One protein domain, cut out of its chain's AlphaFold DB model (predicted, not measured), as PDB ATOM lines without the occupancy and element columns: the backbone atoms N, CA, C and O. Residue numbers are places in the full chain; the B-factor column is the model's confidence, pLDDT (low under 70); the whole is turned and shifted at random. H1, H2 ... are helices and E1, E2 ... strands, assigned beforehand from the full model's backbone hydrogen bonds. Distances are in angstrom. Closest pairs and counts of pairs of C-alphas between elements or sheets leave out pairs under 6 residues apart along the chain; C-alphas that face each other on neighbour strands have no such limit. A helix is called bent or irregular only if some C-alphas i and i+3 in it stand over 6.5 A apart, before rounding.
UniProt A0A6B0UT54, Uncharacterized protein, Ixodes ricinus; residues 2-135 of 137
ATOM      1  N   GLU A   2      18.098  89.076 283.026       78.06
ATOM      2  CA  GLU A   2      17.486  90.388 282.826       78.06
ATOM      3  C   GLU A   2      16.853  90.602 281.438       78.06
ATOM      4  O   GLU A   2      15.715  91.050 281.356       78.06
ATOM      5  N   LEU A   3      17.518  90.184 280.351       80.44
ATOM      6  CA  LEU A   3      16.951  90.271 278.998       80.44
ATOM      7  C   LEU A   3      15.614  89.521 278.861       80.44
ATOM      8  O   LEU A   3      14.673  90.055 278.286       80.44
ATOM      9  N   LEU A   4      15.506  88.303 279.402       76.50
ATOM     10  CA  LEU A   4      14.251  87.544 279.345       76.50
ATOM     11  C   LEU A   4      13.159  88.204 280.183       76.50
ATOM     12  O   LEU A   4      12.016  88.250 279.743       76.50
ATOM     13  N   LEU A   5      13.501  88.747 281.355       76.00
ATOM     14  CA  LEU A   5      12.547  89.475 282.193       76.00
ATOM     15  C   LEU A   5      11.990  90.706 281.466       76.00
ATOM     16  O   LEU A   5      10.780  90.910 281.472       76.00
ATOM     17  N   ARG A   6      12.845  91.466 280.771       82.31
ATOM     18  CA  ARG A   6      12.421  92.613 279.951       82.31
ATOM     19  C   ARG A   6      11.551  92.184 278.768       82.31
ATOM     20  O   ARG A   6      10.479  92.743 278.566       82.31
ATOM     21  N   LEU A   7      11.958  91.153 278.024       82.88
ATOM     22  CA  LEU A   7      11.185  90.653 276.878       82.88
ATOM     23  C   LEU A   7       9.790  90.155 277.283       82.88
ATOM     24  O   LEU A   7       8.833  90.340 276.539       82.88
ATOM     25  N   ARG A   8       9.645  89.579 278.480       76.31
ATOM     26  CA  ARG A   8       8.347  89.130 279.009       76.31
ATOM     27  C   ARG A   8       7.365  90.258 279.291       76.31
ATOM     28  O   ARG A   8       6.164  90.024 279.236       76.31
ATOM     29  N   GLN A   9       7.850  91.457 279.598       81.56
ATOM     30  CA  GLN A   9       6.979  92.619 279.781       81.56
ATOM     31  C   GLN A   9       6.387  93.096 278.448       81.56
ATOM     32  O   GLN A   9       5.375  93.786 278.441       81.56
ATOM     33  N   GLN A  10       7.009  92.725 277.326       85.00
ATOM     34  CA  GLN A  10       6.679  93.233 275.994       85.00
ATOM     35  C   GLN A  10       6.082  92.170 275.062       85.00
ATOM     36  O   GLN A  10       5.490  92.521 274.045       85.00
ATOM     37  N   ALA A  11       6.227  90.880 275.378       84.00
ATOM     38  CA  ALA A  11       5.790  89.790 274.517       84.00
ATOM     39  C   ALA A  11       5.111  88.662 275.302       84.00
ATOM     40  O   ALA A  11       5.628  88.170 276.305       84.00
ATOM     41  N   GLN A  12       3.981  88.185 274.771       83.69
ATOM     42  CA  GLN A  12       3.255  87.041 275.328       83.69
ATOM     43  C   GLN A  12       4.056  85.741 275.221       83.69
ATOM     44  O   GLN A  12       3.966  84.911 276.121       83.69
ATOM     45  N   TYR A  13       4.838  85.577 274.149       87.50
ATOM     46  CA  TYR A  13       5.701  84.425 273.890       87.50
ATOM     47  C   TYR A  13       7.110  84.877 273.526       87.50
ATOM     48  O   TYR A  13       7.287  85.807 272.740       87.50
ATOM     49  N   VAL A  14       8.114  84.162 274.029       89.31
ATOM     50  CA  VAL A  14       9.519  84.372 273.665       89.31
ATOM     51  C   VAL A  14      10.082  83.068 273.116       89.31
ATOM     52  O   VAL A  14      10.202  82.078 273.834       89.31
ATOM     53  N   PHE A  15      10.453  83.058 271.838       90.69
ATOM     54  CA  PHE A  15      11.114  81.917 271.207       90.69
ATOM     55  C   PHE A  15      12.623  82.141 271.225       90.69
ATOM     56  O   PHE A  15      13.128  83.075 270.607       90.69
ATOM     57  N   CYS A  16      13.351  81.294 271.946       89.81
ATOM     58  CA  CYS A  16      14.784  81.450 272.163       89.81
ATOM     59  C   CYS A  16      15.540  80.307 271.490       89.81
ATOM     60  O   CYS A  16      15.453  79.158 271.925       89.81
ATOM     61  N   PHE A  17      16.288  80.608 270.429       91.69
ATOM     62  CA  PHE A  17      17.207  79.638 269.848       91.69
ATOM     63  C   PHE A  17      18.325  79.286 270.825       91.69
ATOM     64  O   PHE A  17      18.939  80.153 271.441       91.69
ATOM     65  N   LYS A  18      18.596  77.987 270.935       91.25
ATOM     66  CA  LYS A  18      19.835  77.491 271.529       91.25
ATOM     67  C   LYS A  18      21.034  77.890 270.668       91.25
ATOM     68  O   LYS A  18      20.885  78.148 269.473       91.25
ATOM     69  N   LEU A  19      22.216  77.913 271.278       89.81
ATOM     70  CA  LEU A  19      23.451  78.268 270.588       89.81
ATOM     71  C   LEU A  19      23.754  77.255 269.480       89.81
ATOM     72  O   LEU A  19      23.618  76.047 269.681       89.81
ATOM     73  N   ILE A  20      24.166  77.763 268.320       89.38
ATOM     74  CA  ILE A  20      24.504  76.957 267.146       89.38
ATOM     75  C   ILE A  20      25.980  76.543 267.238       89.38
ATOM     76  O   ILE A  20      26.834  77.415 267.405       89.38
ATOM     77  N   PRO A  21      26.303  75.245 267.104       85.25
ATOM     78  CA  PRO A  21      27.683  74.780 267.017       85.25
ATOM     79  C   PRO A  21      28.438  75.412 265.841       85.25
ATOM     80  O   PRO A  21      27.948  75.416 264.713       85.25
ATOM     81  N   GLN A  22      29.645  75.911 266.105       84.69
ATOM     82  CA  GLN A  22      30.494  76.590 265.123       84.69
ATOM     83  C   GLN A  22      31.640  75.685 264.669       84.69
ATOM     84  O   GLN A  22      32.172  74.901 265.453       84.69
ATOM     85  N   ARG A  23      32.067  75.831 263.411       74.81
ATOM     86  CA  ARG A  23      33.148  75.033 262.803       74.81
ATOM     87  C   ARG A  23      34.541  75.403 263.326       74.81
ATOM     88  O   ARG A  23      35.458  74.599 263.178       74.81
ATOM     89  N   ARG A  24      34.724  76.595 263.918       63.47
ATOM     90  CA  ARG A  24      36.030  77.044 264.455       63.47
ATOM     91  C   ARG A  24      36.637  76.038 265.435       63.47
ATOM     92  O   ARG A  24      37.854  75.900 265.479       63.47
ATOM     93  N   ASN A  25      35.791  75.269 266.115       57.50
ATOM     94  CA  ASN A  25      36.215  74.139 266.919       57.50
ATOM     95  C   ASN A  25      35.976  72.845 266.122       57.50
ATOM     96  O   ASN A  25      34.848  72.524 265.745       57.50
ATOM     97  N   LYS A  26      37.048  72.082 265.848       60.34
ATOM     98  CA  LYS A  26      36.972  70.771 265.159       60.34
ATOM     99  C   LYS A  26      36.045  69.780 265.889       60.34
ATOM    100  O   LYS A  26      35.525  68.856 265.269       60.34
ATOM    101  N   ALA A  27      35.841  69.992 267.187       67.44
ATOM    102  CA  ALA A  27      34.862  69.327 268.036       67.44
ATOM    103  C   ALA A  27      33.860  70.360 268.573       67.44
ATOM    104  O   ALA A  27      34.185  71.539 268.688       67.44
ATOM    105  N   VAL A  28      32.644  69.934 268.919       76.06
ATOM    106  CA  VAL A  28      31.661  70.841 269.531       76.06
ATOM    107  C   VAL A  28      32.178  71.310 270.883       76.06
ATOM    108  O   VAL A  28      32.596  70.493 271.702       76.06
ATOM    109  N   ASP A  29      32.103  72.616 271.109       83.56
ATOM    110  CA  ASP A  29      32.467  73.237 272.375       83.56
ATOM    111  C   ASP A  29      31.655  72.627 273.547       83.56
ATOM    112  O   ASP A  29      30.415  72.677 273.534       83.56
ATOM    113  N   PRO A  30      32.314  72.025 274.557       82.56
ATOM    114  CA  PRO A  30      31.642  71.486 275.735       82.56
ATOM    115  C   PRO A  30      30.815  72.526 276.500       82.56
ATOM    116  O   PRO A  30      29.753  72.176 277.024       82.56
ATOM    117  N   GLU A  31      31.243  73.791 276.536       86.00
ATOM    118  CA  GLU A  31      30.514  74.873 277.205       86.00
ATOM    119  C   GLU A  31      29.205  75.186 276.485       86.00
ATOM    120  O   GLU A  31      28.159  75.347 277.117       86.00
ATOM    121  N   LEU A  32      29.226  75.167 275.150       86.31
ATOM    122  CA  LEU A  32      28.023  75.307 274.332       86.31
ATOM    123  C   LEU A  32      27.027  74.185 274.633       86.31
ATOM    124  O   LEU A  32      25.837  74.438 274.837       86.31
ATOM    125  N   LEU A  33      27.502  72.937 274.703       83.44
ATOM    126  CA  LEU A  33      26.655  71.791 275.044       83.44
ATOM    127  C   LEU A  33      26.086  71.909 276.459       83.44
ATOM    128  O   LEU A  33      24.912  71.593 276.677       83.44
ATOM    129  N   TYR A  34      26.899  72.359 277.414       88.62
ATOM    130  CA  TYR A  34      26.463  72.612 278.780       88.62
ATOM    131  C   TYR A  34      25.369  73.683 278.812       88.62
ATOM    132  O   TYR A  34      24.281  73.428 279.336       88.62
ATOM    133  N   PHE A  35      25.595  74.831 278.170       88.31
ATOM    134  CA  PHE A  35      24.630  75.922 278.088       88.31
ATOM    135  C   PHE A  35      23.312  75.469 277.446       88.31
ATOM    136  O   PHE A  35      22.236  75.651 278.022       88.31
ATOM    137  N   ASN A  36      23.375  74.774 276.306       89.75
ATOM    138  CA  ASN A  36      22.199  74.267 275.594       89.75
ATOM    139  C   ASN A  36      21.387  73.237 276.405       89.75
ATOM    140  O   ASN A  36      20.179  73.071 276.172       89.75
ATOM    141  N   ARG A  37      22.020  72.540 277.358       88.88
ATOM    142  CA  ARG A  37      21.358  71.638 278.316       88.88
ATOM    143  C   ARG A  37      20.815  72.377 279.539       88.88
ATOM    144  O   ARG A  37      19.750  72.010 280.037       88.88
ATOM    145  N   ALA A  38      21.529  73.389 280.026       89.38
ATOM    146  CA  ALA A  38      21.165  74.160 281.210       89.38
ATOM    147  C   ALA A  38      20.005  75.128 280.940       89.38
ATOM    148  O   ALA A  38      19.099  75.230 281.767       89.38
ATOM    149  N   LEU A  39      19.978  75.770 279.767       86.69
ATOM    150  CA  LEU A  39      19.002  76.805 279.422       86.69
ATOM    151  C   LEU A  39      17.539  76.348 279.608       86.69
ATOM    152  O   LEU A  39      16.830  76.992 280.375       86.69
ATOM    153  N   PRO A  40      17.061  75.222 279.034       87.19
ATOM    154  CA  PRO A  40      15.673  74.791 279.237       87.19
ATOM    155  C   PRO A  40      15.337  74.489 280.702       87.19
ATOM    156  O   PRO A  40      14.208  74.697 281.139       87.19
ATOM    157  N   ARG A  41      16.317  73.996 281.474       87.62
ATOM    158  CA  ARG A  41      16.138  73.704 282.903       87.62
ATOM    159  C   ARG A  41      15.995  74.994 283.703       87.62
ATOM    160  O   ARG A  41      15.124  75.062 284.562       87.62
ATOM    161  N   ALA A  42      16.815  75.998 283.401       84.94
ATOM    162  CA  ALA A  42      16.730  77.316 284.019       84.94
ATOM    163  C   ALA A  42      15.382  77.988 283.710       84.94
ATOM    164  O   ALA A  42      14.699  78.421 284.632       84.94
ATOM    165  N   LEU A  43      14.948  77.963 282.444       83.50
ATOM    166  CA  LEU A  43      13.639  78.481 282.025       83.50
ATOM    167  C   LEU A  43      12.483  77.786 282.762       83.50
ATOM    168  O   LEU A  43      11.594  78.441 283.298       83.50
ATOM    169  N   LYS A  44      12.524  76.449 282.865       83.56
ATOM    170  CA  LYS A  44      11.497  75.681 283.583       83.56
ATOM    171  C   LYS A  44      11.460  76.011 285.079       83.56
ATOM    172  O   LYS A  44      10.372  76.146 285.628       83.56
ATOM    173  N   ARG A  45      12.620  76.130 285.738       83.50
ATOM    174  CA  ARG A  45      12.712  76.468 287.174       83.50
ATOM    175  C   ARG A  45      12.118  77.839 287.489       83.50
ATOM    176  O   ARG A  45      11.500  77.985 288.532       83.50
ATOM    177  N   ASN A  46      12.243  78.791 286.570       74.06
ATOM    178  CA  ASN A  46      11.669  80.129 286.720       74.06
ATOM    179  C   ASN A  46      10.154  80.186 286.441       74.06
ATOM    180  O   ASN A  46       9.560  81.255 286.512       74.06
ATOM    181  N   GLY A  47       9.513  79.052 286.125       70.12
ATOM    182  CA  GLY A  47       8.079  79.002 285.829       70.12
ATOM    183  C   GLY A  47       7.711  79.604 284.470       70.12
ATOM    184  O   GLY A  47       6.541  79.899 284.222       70.12
ATOM    185  N   ASP A  48       8.684  79.765 283.570       75.56
ATOM    186  CA  ASP A  48       8.531  80.505 282.317       75.56
ATOM    187  C   ASP A  48       7.844  79.667 281.234       75.56
ATOM    188  O   ASP A  48       8.460  79.238 280.260       75.56
ATOM    189  N   ARG A  49       6.535  79.436 281.392       74.56
ATOM    190  CA  ARG A  49       5.732  78.615 280.464       74.56
ATOM    191  C   ARG A  49       5.651  79.182 279.045       74.56
ATOM    192  O   ARG A  49       5.435  78.421 278.107       74.56
ATOM    193  N   ASN A  50       5.873  80.486 278.885       83.06
ATOM    194  CA  ASN A  50       5.783  81.166 277.593       83.06
ATOM    195  C   ASN A  50       7.149  81.426 276.937       83.06
ATOM    196  O   ASN A  50       7.214  82.060 275.881       83.06
ATOM    197  N   VAL A  51       8.243  80.945 277.539       88.31
ATOM    198  CA  VAL A  51       9.569  80.977 276.913       88.31
ATOM    199  C   VAL A  51       9.865  79.603 276.326       88.31
ATOM    200  O   VAL A  51      10.042  78.615 277.036       88.31
ATOM    201  N   VAL A  52       9.937  79.533 275.001       89.25
ATOM    202  CA  VAL A  52      10.131  78.288 274.262       89.25
ATOM    203  C   VAL A  52      11.581  78.200 273.799       89.25
ATOM    204  O   VAL A  52      12.006  78.931 272.905       89.25
ATOM    205  N   SER A  53      12.349  77.277 274.382       90.81
ATOM    206  CA  SER A  53      13.709  76.991 273.914       90.81
ATOM    207  C   SER A  53      13.679  76.167 272.623       90.81
ATOM    208  O   SER A  53      13.159  75.047 272.612       90.81
ATOM    209  N   LEU A  54      14.284  76.677 271.556       92.38
ATOM    210  CA  LEU A  54      14.356  76.029 270.252       92.38
ATOM    211  C   LEU A  54      15.687  75.292 270.100       92.38
ATOM    212  O   LEU A  54      16.750  75.901 270.007       92.38
ATOM    213  N   THR A  55      15.628  73.962 270.069       90.38
ATOM    214  CA  THR A  55      16.809  73.120 269.841       90.38
ATOM    215  C   THR A  55      17.175  73.111 268.362       90.38
ATOM    216  O   THR A  55      16.352  72.740 267.531       90.38
ATOM    217  N   VAL A  56      18.427  73.444 268.046       89.56
ATOM    218  CA  VAL A  56      18.948  73.535 266.668       89.56
ATOM    219  C   VAL A  56      20.003  72.478 266.350       89.56
ATOM    220  O   VAL A  56      20.194  72.143 265.184       89.56
ATOM    221  N   ASP A  57      20.619  71.884 267.372       86.69
ATOM    222  CA  ASP A  57      21.755  70.959 267.266       86.69
ATOM    223  C   ASP A  57      21.505  69.817 266.272       86.69
ATOM    224  O   ASP A  57      22.349  69.526 265.436       86.69
ATOM    225  N   HIS A  58      20.309  69.226 266.282       85.25
ATOM    226  CA  HIS A  58      19.922  68.144 265.368       85.25
ATOM    227  C   HIS A  58      19.979  68.527 263.874       85.25
ATOM    228  O   HIS A  58      20.080  67.657 263.007       85.25
ATOM    229  N   LYS A  59      19.902  69.825 263.545       89.00
ATOM    230  CA  LYS A  59      20.121  70.320 262.183       89.00
ATOM    231  C   LYS A  59      21.600  70.540 261.910       89.00
ATOM    232  O   LYS A  59      22.069  70.044 260.892       89.00
ATOM    233  N   PHE A  60      22.317  71.204 262.813       89.25
ATOM    234  CA  PHE A  60      23.698  71.663 262.603       89.25
ATOM    235  C   PHE A  60      24.780  70.635 262.936       89.25
ATOM    236  O   PHE A  60      25.925  70.826 262.544       89.25
ATOM    237  N   LEU A  61      24.428  69.538 263.603       88.44
ATOM    238  CA  LEU A  61      25.318  68.421 263.886       88.44
ATOM    239  C   LEU A  61      24.927  67.190 263.071       88.44
ATOM    240  O   LEU A  61      23.747  66.939 262.804       88.44
ATOM    241  N   ASP A  62      25.928  66.429 262.645       86.94
ATOM    242  CA  ASP A  62      25.749  65.093 262.088       86.94
ATOM    243  C   ASP A  62      25.606  64.024 263.188       86.94
ATOM    244  O   ASP A  62      25.584  64.316 264.388       86.94
ATOM    245  N   HIS A  63      25.483  62.762 262.773       86.00
ATOM    246  CA  HIS A  63      25.339  61.621 263.680       86.00
ATOM    247  C   HIS A  63      26.580  61.389 264.563       86.00
ATOM    248  O   HIS A  63      26.460  60.820 265.644       86.00
ATOM    249  N   GLN A  64      27.753  61.876 264.144       86.25
ATOM    250  CA  GLN A  64      29.007  61.830 264.901       86.25
ATOM    251  C   GLN A  64      29.194  63.071 265.784       86.25
ATOM    252  O   GLN A  64      30.265  63.261 266.359       86.25
ATOM    253  N   ARG A  65      28.169  63.928 265.895       82.44
ATOM    254  CA  ARG A  65      28.225  65.232 266.569       82.44
ATOM    255  C   ARG A  65      29.269  66.180 265.976       82.44
ATOM    256  O   ARG A  65      29.766  67.047 266.686       82.44
ATOM    257  N   LYS A  66      29.588  66.062 264.688       84.62
ATOM    258  CA  LYS A  66      30.419  67.036 263.970       84.62
ATOM    259  C   LYS A  66      29.541  68.095 263.318       84.62
ATOM    260  O   LYS A  66      28.392  67.841 262.959       84.62
ATOM    261  N   VAL A  67      30.088  69.295 263.169       86.88
ATOM    262  CA  VAL A  67      29.380  70.438 262.583       86.88
ATOM    263  C   VAL A  67      29.168  70.225 261.082       86.88
ATOM    264  O   VAL A  67      30.123  70.007 260.337       86.88
ATOM    265  N   LYS A  68      27.918  70.330 260.620       87.12
ATOM    266  CA  LYS A  68      27.565  70.280 259.197       87.12
ATOM    267  C   LYS A  68      27.947  71.588 258.516       87.12
ATOM    268  O   LYS A  68      27.264  72.601 258.657       87.12
ATOM    269  N   THR A  69      29.011  71.545 257.726       81.88
ATOM    270  CA  THR A  69      29.568  72.719 257.040       81.88
ATOM    271  C   THR A  69      28.601  73.351 256.040       81.88
ATOM    272  O   THR A  69      28.555  74.569 255.953       81.88
ATOM    273  N   GLY A  70      27.758  72.566 255.361       84.25
ATOM    274  CA  GLY A  70      26.791  73.084 254.377       84.25
ATOM    275  C   GLY A  70      25.684  73.989 254.946       84.25
ATOM    276  O   GLY A  70      24.952  74.627 254.188       84.25
ATOM    277  N   LEU A  71      25.542  74.064 256.273       87.75
ATOM    278  CA  LEU A  71      24.575  74.942 256.946       87.75
ATOM    279  C   LEU A  71      25.210  76.221 257.510       87.75
ATOM    280  O   LEU A  71      24.494  77.094 258.003       87.75
ATOM    281  N   LEU A  72      26.534  76.345 257.426       88.06
ATOM    282  CA  LEU A  72      27.288  77.511 257.864       88.06
ATOM    283  C   LEU A  72      27.877  78.246 256.658       88.06
ATOM    284  O   LEU A  72      28.014  77.686 255.572       88.06
ATOM    285  N   ALA A  73      28.191  79.521 256.848       86.62
ATOM    286  CA  ALA A  73      28.977  80.299 255.907       86.62
ATOM    287  C   ALA A  73      30.438  79.807 255.889       86.62
ATOM    288  O   ALA A  73      30.847  78.981 256.714       86.62
ATOM    289  N   ALA A  74      31.232  80.314 254.945       84.50
ATOM    290  CA  ALA A  74      32.613  79.880 254.737       84.50
ATOM    291  C   ALA A  74      33.492  80.094 255.982       84.50
ATOM    292  O   ALA A  74      34.340  79.257 256.300       84.50
ATOM    293  N   ASP A  75      33.218  81.153 256.749       85.00
ATOM    294  CA  ASP A  75      33.912  81.453 258.005       85.00
ATOM    295  C   ASP A  75      33.615  80.477 259.157       85.00
ATOM    296  O   ASP A  75      34.239  80.551 260.221       85.00
ATOM    297  N   GLY A  76      32.658  79.564 258.964       85.00
ATOM    298  CA  GLY A  76      32.305  78.550 259.944       85.00
ATOM    299  C   GLY A  76      31.642  79.089 261.212       85.00
ATOM    300  O   GLY A  76      31.530  78.341 262.187       85.00
ATOM    301  N   TYR A  77      31.233  80.359 261.216       86.25
ATOM    302  CA  TYR A  77      30.586  81.040 262.334       86.25
ATOM    303  C   TYR A  77      29.161  81.455 261.965       86.25
ATOM    304  O   TYR A  77      28.216  81.129 262.684       86.25
ATOM    305  N   HIS A  78      28.994  82.144 260.834       86.44
ATOM    306  CA  HIS A  78      27.678  82.591 260.397       86.44
ATOM    307  C   HIS A  78      26.860  81.425 259.839       86.44
ATOM    308  O   HIS A  78      27.390  80.439 259.331       86.44
ATOM    309  N   VAL A  79      25.538  81.551 259.902       87.25
ATOM    310  CA  VAL A  79      24.610  80.619 259.255       87.25
ATOM    311  C   VAL A  79      24.558  80.929 257.759       87.25
ATOM    312  O   VAL A  79      24.529  82.097 257.371       87.25
ATOM    313  N   SER A  80      24.538  79.904 256.904       83.88
ATOM    314  CA  SER A  80      24.464  80.128 255.458       83.88
ATOM    315  C   SER A  80      23.099  80.692 255.048       83.88
ATOM    316  O   SER A  80      22.054  80.190 255.464       83.88
ATOM    317  N   GLY A  81      23.097  81.703 254.171       74.06
ATOM    318  CA  GLY A  81      21.889  82.413 253.731       74.06
ATOM    319  C   GLY A  81      20.840  81.573 252.991       74.06
ATOM    320  O   GLY A  81      19.718  82.031 252.798       74.06
ATOM    321  N   GLY A  82      21.199  80.359 252.567       75.31
ATOM    322  CA  GLY A  82      20.301  79.390 251.941       75.31
ATOM    323  C   GLY A  82      19.886  78.298 252.922       75.31
ATOM    324  O   GLY A  82      18.934  78.453 253.685       75.31
ATOM    325  N   ALA A  83      20.605  77.175 252.885       80.38
ATOM    326  CA  ALA A  83      20.254  75.971 253.633       80.38
ATOM    327  C   ALA A  83      20.236  76.185 255.159       80.38
ATOM    328  O   ALA A  83      19.329  75.694 255.829       80.38
ATOM    329  N   GLY A  84      21.194  76.940 255.708       85.62
ATOM    330  CA  GLY A  84      21.266  77.239 257.138       85.62
ATOM    331  C   GLY A  84      20.074  78.061 257.631       85.62
ATOM    332  O   GLY A  84      19.386  77.666 258.576       85.62
ATOM    333  N   THR A  85      19.776  79.172 256.956       84.38
ATOM    334  CA  THR A  85      18.629  80.029 257.286       84.38
ATOM    335  C   THR A  85      17.309  79.280 257.119       84.38
ATOM    336  O   THR A  85      16.451  79.355 257.997       84.38
ATOM    337  N   ALA A  86      17.153  78.497 256.045       81.12
ATOM    338  CA  ALA A  86      15.967  77.669 255.837       81.12
ATOM    339  C   ALA A  86      15.779  76.636 256.963       81.12
ATOM    340  O   ALA A  86      14.656  76.419 257.426       81.12
ATOM    341  N   ALA A  87      16.870  76.037 257.458       87.06
ATOM    342  CA  ALA A  87      16.821  75.110 258.583       87.06
ATOM    343  C   ALA A  87      16.328  75.791 259.872       87.06
ATOM    344  O   ALA A  87      15.458  75.239 260.549       87.06
ATOM    345  N   LEU A  88      16.826  76.991 260.194       89.19
ATOM    346  CA  LEU A  88      16.362  77.757 261.358       89.19
ATOM    347  C   LEU A  88      14.906  78.205 261.215       89.19
ATOM    348  O   LEU A  88      14.122  78.057 262.155       89.19
ATOM    349  N   ALA A  89      14.528  78.694 260.034       86.56
ATOM    350  CA  ALA A  89      13.162  79.115 259.748       86.56
ATOM    351  C   ALA A  89      12.170  77.955 259.919       86.56
ATOM    352  O   ALA A  89      11.128  78.125 260.548       86.56
ATOM    353  N   GLY A  90      12.514  76.748 259.453       86.31
ATOM    354  CA  GLY A  90      11.683  75.557 259.643       86.31
ATOM    355  C   GLY A  90      11.461  75.199 261.120       86.31
ATOM    356  O   GLY A  90      10.349  74.833 261.504       86.31
ATOM    357  N   ILE A  91      12.489  75.347 261.965       91.38
ATOM    358  CA  ILE A  91      12.373  75.136 263.420       91.38
ATOM    359  C   ILE A  91      11.439  76.179 264.038       91.38
ATOM    360  O   ILE A  91      10.542  75.817 264.805       91.38
ATOM    361  N   LEU A  92      11.621  77.454 263.685       91.25
ATOM    362  CA  LEU A  92      10.790  78.542 264.192       91.25
ATOM    363  C   LEU A  92       9.329  78.369 263.776       91.25
ATOM    364  O   LEU A  92       8.453  78.415 264.631       91.25
ATOM    365  N   VAL A  93       9.056  78.084 262.501       88.38
ATOM    366  CA  VAL A  93       7.693  77.827 262.010       88.38
ATOM    367  C   VAL A  93       7.064  76.629 262.715       88.38
ATOM    368  O   VAL A  93       5.889  76.673 263.073       88.38
ATOM    369  N   GLY A  94       7.837  75.571 262.973       89.38
ATOM    370  CA  GLY A  94       7.375  74.436 263.767       89.38
ATOM    371  C   GLY A  94       6.956  74.837 265.185       89.38
ATOM    372  O   GLY A  94       5.932  74.363 265.673       89.38
ATOM    373  N   ALA A  95       7.711  75.725 265.835       90.75
ATOM    374  CA  ALA A  95       7.397  76.220 267.172       90.75
ATOM    375  C   ALA A  95       6.212  77.194 267.186       90.75
ATOM    376  O   ALA A  95       5.301  77.032 267.995       90.75
ATOM    377  N   LEU A  96       6.175  78.141 266.247       90.69
ATOM    378  CA  LEU A  96       5.057  79.065 266.064       90.69
ATOM    379  C   LEU A  96       3.758  78.305 265.788       90.69
ATOM    380  O   LEU A  96       2.735  78.590 266.396       90.69
ATOM    381  N   SER A  97       3.804  77.275 264.941       90.12
ATOM    382  CA  SER A  97       2.637  76.442 264.647       90.12
ATOM    383  C   SER A  97       2.113  75.683 265.870       90.12
ATOM    384  O   SER A  97       0.918  75.407 265.932       90.12
ATOM    385  N   LYS A  98       2.975  75.336 266.833       90.19
ATOM    386  CA  LYS A  98       2.553  74.718 268.099       90.19
ATOM    387  C   LYS A  98       1.916  75.728 269.051       90.19
ATOM    388  O   LYS A  98       0.964  75.377 269.731       90.19
ATOM    389  N   ALA A  99       2.443  76.951 269.102       88.94
ATOM    390  CA  ALA A  99       1.954  77.995 270.001       88.94
ATOM    391  C   ALA A  99       0.664  78.664 269.499       88.94
ATOM    392  O   ALA A  99      -0.222  78.962 270.290       88.94
ATOM    393  N   PHE A 100       0.557  78.886 268.188       89.25
ATOM    394  CA  PHE A 100      -0.516  79.684 267.585       89.25
ATOM    395  C   PHE A 100      -1.451  78.878 266.676       89.25
ATOM    396  O   PHE A 100      -2.474  79.398 266.244       89.25
ATOM    397  N   GLY A 101      -1.133  77.611 266.391       90.00
ATOM    398  CA  GLY A 101      -1.953  76.711 265.577       90.00
ATOM    399  C   GLY A 101      -1.414  76.452 264.159       90.00
ATOM    400  O   GLY A 101      -0.470  77.094 263.689       90.00
ATOM    401  N   PRO A 102      -1.995  75.477 263.432       87.69
ATOM    402  CA  PRO A 102      -1.461  74.983 262.158       87.69
ATOM    403  C   PRO A 102      -1.546  75.985 261.000       87.69
ATOM    404  O   PRO A 102      -0.837  75.819 260.006       87.69
ATOM    405  N   TRP A 103      -2.377  77.026 261.113       83.81
ATOM    406  CA  TRP A 103      -2.539  78.053 260.081       83.81
ATOM    407  C   TRP A 103      -1.227  78.791 259.782       83.81
ATOM    408  O   TRP A 103      -0.987  79.122 258.627       83.81
ATOM    409  N   VAL A 104      -0.313  78.921 260.753       84.31
ATOM    410  CA  VAL A 104       1.019  79.527 260.558       84.31
ATOM    411  C   VAL A 104       1.790  78.873 259.402       84.31
ATOM    412  O   VAL A 104       2.467  79.556 258.640       84.31
ATOM    413  N   LYS A 105       1.651  77.553 259.212       77.38
ATOM    414  CA  LYS A 105       2.304  76.831 258.104       77.38
ATOM    415  C   LYS A 105       1.707  77.170 256.735       77.38
ATOM    416  O   LYS A 105       2.381  76.999 255.724       77.38
ATOM    417  N   LYS A 106       0.448  77.618 256.703       73.12
ATOM    418  CA  LYS A 106      -0.304  77.959 255.486       73.12
ATOM    419  C   LYS A 106      -0.055  79.393 255.011       73.12
ATOM    420  O   LYS A 106      -0.473  79.720 253.908       73.12
ATOM    421  N   HIS A 107       0.639  80.226 255.796       65.62
ATOM    422  CA  HIS A 107       1.052  81.574 255.398       65.62
ATOM    423  C   HIS A 107       2.525  81.580 254.972       65.62
ATOM    424  O   HIS A 107       3.418  81.821 255.789       65.62
ATOM    425  N   PRO A 108       2.811  81.343 253.679       53.09
ATOM    426  CA  PRO A 108       4.174  81.235 253.192       53.09
ATOM    427  C   PRO A 108       4.954  82.545 253.302       53.09
ATOM    428  O   PRO A 108       6.163  82.480 253.177       53.09
ATOM    429  N   GLY A 109       4.339  83.703 253.574       53.25
ATOM    430  CA  GLY A 109       5.050  84.979 253.766       53.25
ATOM    431  C   GLY A 109       6.082  84.973 254.907       53.25
ATOM    432  O   GLY A 109       7.039  85.731 254.866       53.25
ATOM    433  N   VAL A 110       5.951  84.061 255.879       49.06
ATOM    434  CA  VAL A 110       6.938  83.871 256.965       49.06
ATOM    435  C   VAL A 110       8.161  83.054 256.498       49.06
ATOM    436  O   VAL A 110       9.228  83.114 257.102       49.06
ATOM    437  N   LEU A 111       8.026  82.301 255.398       49.72
ATOM    438  CA  LEU A 111       9.059  81.434 254.805       49.72
ATOM    439  C   LEU A 111       9.572  81.944 253.446       49.72
ATOM    440  O   LEU A 111      10.679  81.611 253.025       49.72
ATOM    441  N   ARG A 112       8.778  82.762 252.757       46.28
ATOM    442  CA  ARG A 112       9.102  83.450 251.514       46.28
ATOM    443  C   ARG A 112       9.701  84.799 251.881       46.28
ATOM    444  O   ARG A 112       9.031  85.818 251.885       46.28
ATOM    445  N   THR A 113      10.999  84.745 252.166       51.44
ATOM    446  CA  THR A 113      11.974  85.798 251.843       51.44
ATOM    447  C   THR A 113      11.795  87.175 252.494       51.44
ATOM    448  O   THR A 113      11.007  87.985 252.014       51.44
ATOM    449  N   PRO A 114      12.724  87.527 253.403       41.97
ATOM    450  CA  PRO A 114      13.270  88.887 253.393       41.97
ATOM    451  C   PRO A 114      14.769  88.972 253.039       41.97
ATOM    452  O   PRO A 114      15.257  90.067 252.800       41.97
ATOM    453  N   PHE A 115      15.522  87.864 252.944       48.75
ATOM    454  CA  PHE A 115      17.003  87.932 252.912       48.75
ATOM    455  C   PHE A 115      17.694  87.208 251.742       48.75
ATOM    456  O   PHE A 115      18.866  86.848 251.830       48.75
ATOM    457  N   ILE A 116      16.992  87.001 250.622       53.50
ATOM    458  CA  ILE A 116      17.553  86.370 249.409       53.50
ATOM    459  C   ILE A 116      17.797  87.401 248.300       53.50
ATOM    460  O   ILE A 116      17.607  87.118 247.122       53.50
ATOM    461  N   TRP A 117      18.229  88.609 248.649       56.53
ATOM    462  CA  TRP A 117      18.968  89.385 247.660       56.53
ATOM    463  C   TRP A 117      20.365  88.775 247.615       56.53
ATOM    464  O   TRP A 117      21.056  88.713 248.634       56.53
ATOM    465  N   GLY A 118      20.738  88.221 246.459       65.50
ATOM    466  CA  GLY A 118      22.132  87.880 246.209       65.50
ATOM    467  C   GLY A 118      22.958  89.138 246.442       65.50
ATOM    468  O   GLY A 118      22.563  90.233 246.030       65.50
ATOM    469  N   CYS A 119      24.060  89.010 247.168       77.06
ATOM    470  CA  CYS A 119      24.941  90.139 247.364       77.06
ATOM    471  C   CYS A 119      25.397  90.638 245.991       77.06
ATOM    472  O   CYS A 119      25.949  89.867 245.213       77.06
ATOM    473  N   LYS A 120      25.197  91.923 245.684       80.38
ATOM    474  CA  LYS A 120      25.550  92.480 244.366       80.38
ATOM    475  C   LYS A 120      27.043  92.353 244.030       80.38
ATOM    476  O   LYS A 120      27.402  92.469 242.867       80.38
ATOM    477  N   VAL A 121      27.888  92.116 245.039       83.38
ATOM    478  CA  VAL A 121      29.342  91.962 244.899       83.38
ATOM    479  C   VAL A 121      29.731  90.508 244.625       83.38
ATOM    480  O   VAL A 121      30.368  90.237 243.617       83.38
ATOM    481  N   CYS A 122      29.346  89.560 245.487       81.06
ATOM    482  CA  CYS A 122      29.784  88.162 245.365       81.06
ATOM    483  C   CYS A 122      28.691  87.167 244.953       81.06
ATOM    484  O   CYS A 122      28.937  85.966 244.936       81.06
ATOM    485  N   GLN A 123      27.470  87.635 244.692       77.56
ATOM    486  CA  GLN A 123      26.280  86.846 244.339       77.56
ATOM    487  C   GLN A 123      25.825  85.812 245.392       77.56
ATOM    488  O   GLN A 123      24.727  85.261 245.282       77.56
ATOM    489  N   ALA A 124      26.592  85.590 246.465       73.81
ATOM    490  CA  ALA A 124      26.178  84.749 247.580       73.81
ATOM    491  C   ALA A 124      25.008  85.385 248.354       73.81
ATOM    492  O   ALA A 124      24.872  86.606 248.456       73.81
ATOM    493  N   LYS A 125      24.125  84.541 248.887       74.44
ATOM    494  CA  LYS A 125      22.852  84.945 249.509       74.44
ATOM    495  C   LYS A 125      23.004  85.197 251.013       74.44
ATOM    496  O   LYS A 125      23.903  84.649 251.647       74.44
ATOM    497  N   GLY A 126      22.084  85.978 251.584       69.56
ATOM    498  CA  GLY A 126      21.917  86.129 253.036       69.56
ATOM    499  C   GLY A 126      22.981  86.961 253.749       69.56
ATOM    500  O   GLY A 126      23.200  86.755 254.938       69.56
ATOM    501  N   HIS A 127      23.638  87.885 253.045       74.44
ATOM    502  CA  HIS A 127      24.565  88.842 253.649       74.44
ATOM    503  C   HIS A 127      24.636  90.149 252.837       74.44
ATOM    504  O   HIS A 127      24.277  90.186 251.660       74.44
ATOM    505  N   HIS A 128      25.114  91.221 253.473       73.31
ATOM    506  CA  HIS A 128      25.420  92.502 252.825       73.31
ATOM    507  C   HIS A 128      26.862  92.533 252.304       73.31
ATOM    508  O   HIS A 128      27.712  91.814 252.823       73.31
ATOM    509  N   ALA A 129      27.167  93.422 251.351       77.31
ATOM    510  CA  ALA A 129      28.490  93.542 250.718       77.31
ATOM    511  C   ALA A 129      29.672  93.618 251.709       77.31
ATOM    512  O   ALA A 129      30.714  93.010 251.479       77.31
ATOM    513  N   ALA A 130      29.496  94.276 252.860       78.31
ATOM    514  CA  ALA A 130      30.521  94.366 253.906       78.31
ATOM    515  C   ALA A 130      30.956  93.001 254.485       78.31
ATOM    516  O   ALA A 130      32.026  92.883 255.080       78.31
ATOM    517  N   HIS A 131      30.141  91.956 254.319       76.31
ATOM    518  CA  HIS A 131      30.377  90.624 254.876       76.31
ATOM    519  C   HIS A 131      30.782  89.590 253.819       76.31
ATOM    520  O   HIS A 131      30.891  88.416 254.161       76.31
ATOM    521  N   CYS A 132      31.034  89.984 252.561       82.44
ATOM    522  CA  CYS A 132      31.342  89.044 251.473       82.44
ATOM    523  C   CYS A 132      32.441  88.045 251.825       82.44
ATOM    524  O   CYS A 132      32.281  86.854 251.579       82.44
ATOM    525  N   LYS A 133      33.512  88.504 252.482       81.94
ATOM    526  CA  LYS A 133      34.639  87.661 252.906       81.94
ATOM    527  C   LYS A 133      34.250  86.457 253.777       81.94
ATOM    528  O   LYS A 133      34.983  85.482 253.807       81.94
ATOM    529  N   ASN A 134      33.111  86.510 254.472       80.50
ATOM    530  CA  ASN A 134      32.647  85.425 255.341       80.50
ATOM    531  C   ASN A 134      31.785  84.391 254.591       80.50
ATOM    532  O   ASN A 134      31.537  83.306 255.113       80.50
ATOM    533  N   PHE A 135      31.300  84.739 253.394       74.94
ATOM    534  CA  PHE A 135      30.342  83.960 252.600       74.94
ATOM    535  C   PHE A 135      30.893  83.525 251.232       74.94
ATOM    536  O   PHE A 135      30.250  82.724 250.556       74.94
TER     537      PHE A 135
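AT A GLANCE: This is residues 2 to 135 of the 137 residues of an uncharacterized protein of Ixodes ricinus (UniProt A0A6B0UT54). Two short parallel strands, E1 and E2, lie side by side between two long helices, H2 on one side and H4 on the other, and both helices run roughly opposite to the strands. H1 sits near the start of E1, H5 packs on the last part of H4, and a long unnamed stretch, residues 107 to 128, leads back to H6, far from H5. The 134 printed residues hold six named helices and two named strands in the order H1 E1 H2 E2 H3 H4 H5 H6, and the class is mostly helix. The whole is compact, with a radius of gyration of the C-alphas of 16.5 A and spans of 47 by 37 by 29 A.

IN THESE COORDINATES: Find C-alpha 14 at (9.519, 84.372, 273.665), where E1, residues 14 to 17, begins; its neighbour E2 is residues 51 to 54. H2, residues 30 to 45, measures 22.7 A; it has a kink of 26 degrees near residue 37 and is only just irregular, with C-alphas 37 and 40 6.6 A apart. H4 runs 25.3 A from C-alpha 83 at (20.254, 75.971, 253.633) to residue 100. H1 is residues 2 to 10, 13.1 A long, H3 residues 57 to 60 and H5 residues 102 to 106. H6, residues 129 to 135, is irregular, with C-alphas 130 and 133 7.9 A apart, and ends at C-alpha 135 at (30.342, 83.960, 252.600).

HOW THE PARTS SIT: Look first at E1 and E2, parallel at 24 degrees, where N 52 and O 14 are 2.8 A apart and N 16 and O 52 2.9 A, both within hydrogen-bond range. E1, H2 and E2 form a strand-helix-strand unit, two parallel neighbour strands with a helix between them along the chain, and its crossover is right-handed. The closest C-alphas of H2 and E2 are those of Pro 40 and Ser 53, 6.1 A; of E2 and H4, Leu 54 and Ile 91, 7.2 A. H2 and H4 are apart. H4 touches H5 with residues 93 to 97 alone, closest at C-alphas 97 and 104, 5.4 A. H3 is close to H4 but not clearly touching, with C-alphas 59 and 87 6.8 A apart. The closest C-alphas of H1 and E1 are those of Leu 7 and Val 14, 7.2 A. H6 touches no helix. In H4 every O i to N i+4 pair is within hydrogen-bond range, against 3 of 5 in H1, 10 of 12 in H2, 0 of 1 in H5 and 0 of 3 in H6; for O i to N i+3, H5 has 2 of 2 and H6 3 of 4, and H3 is too short for an i+4 pair.

THE WHOLE: The two C-alphas farthest apart, those of Arg 45 and Val 121, are 48.0 A apart. The printed part has no cut; the links E1 to H2, H3 to H4 and H5 to H6 are long. Look for pLDDT under 70 at residues 24 to 27, 107 to 118 and 126; the mean of the printed part is 80.6.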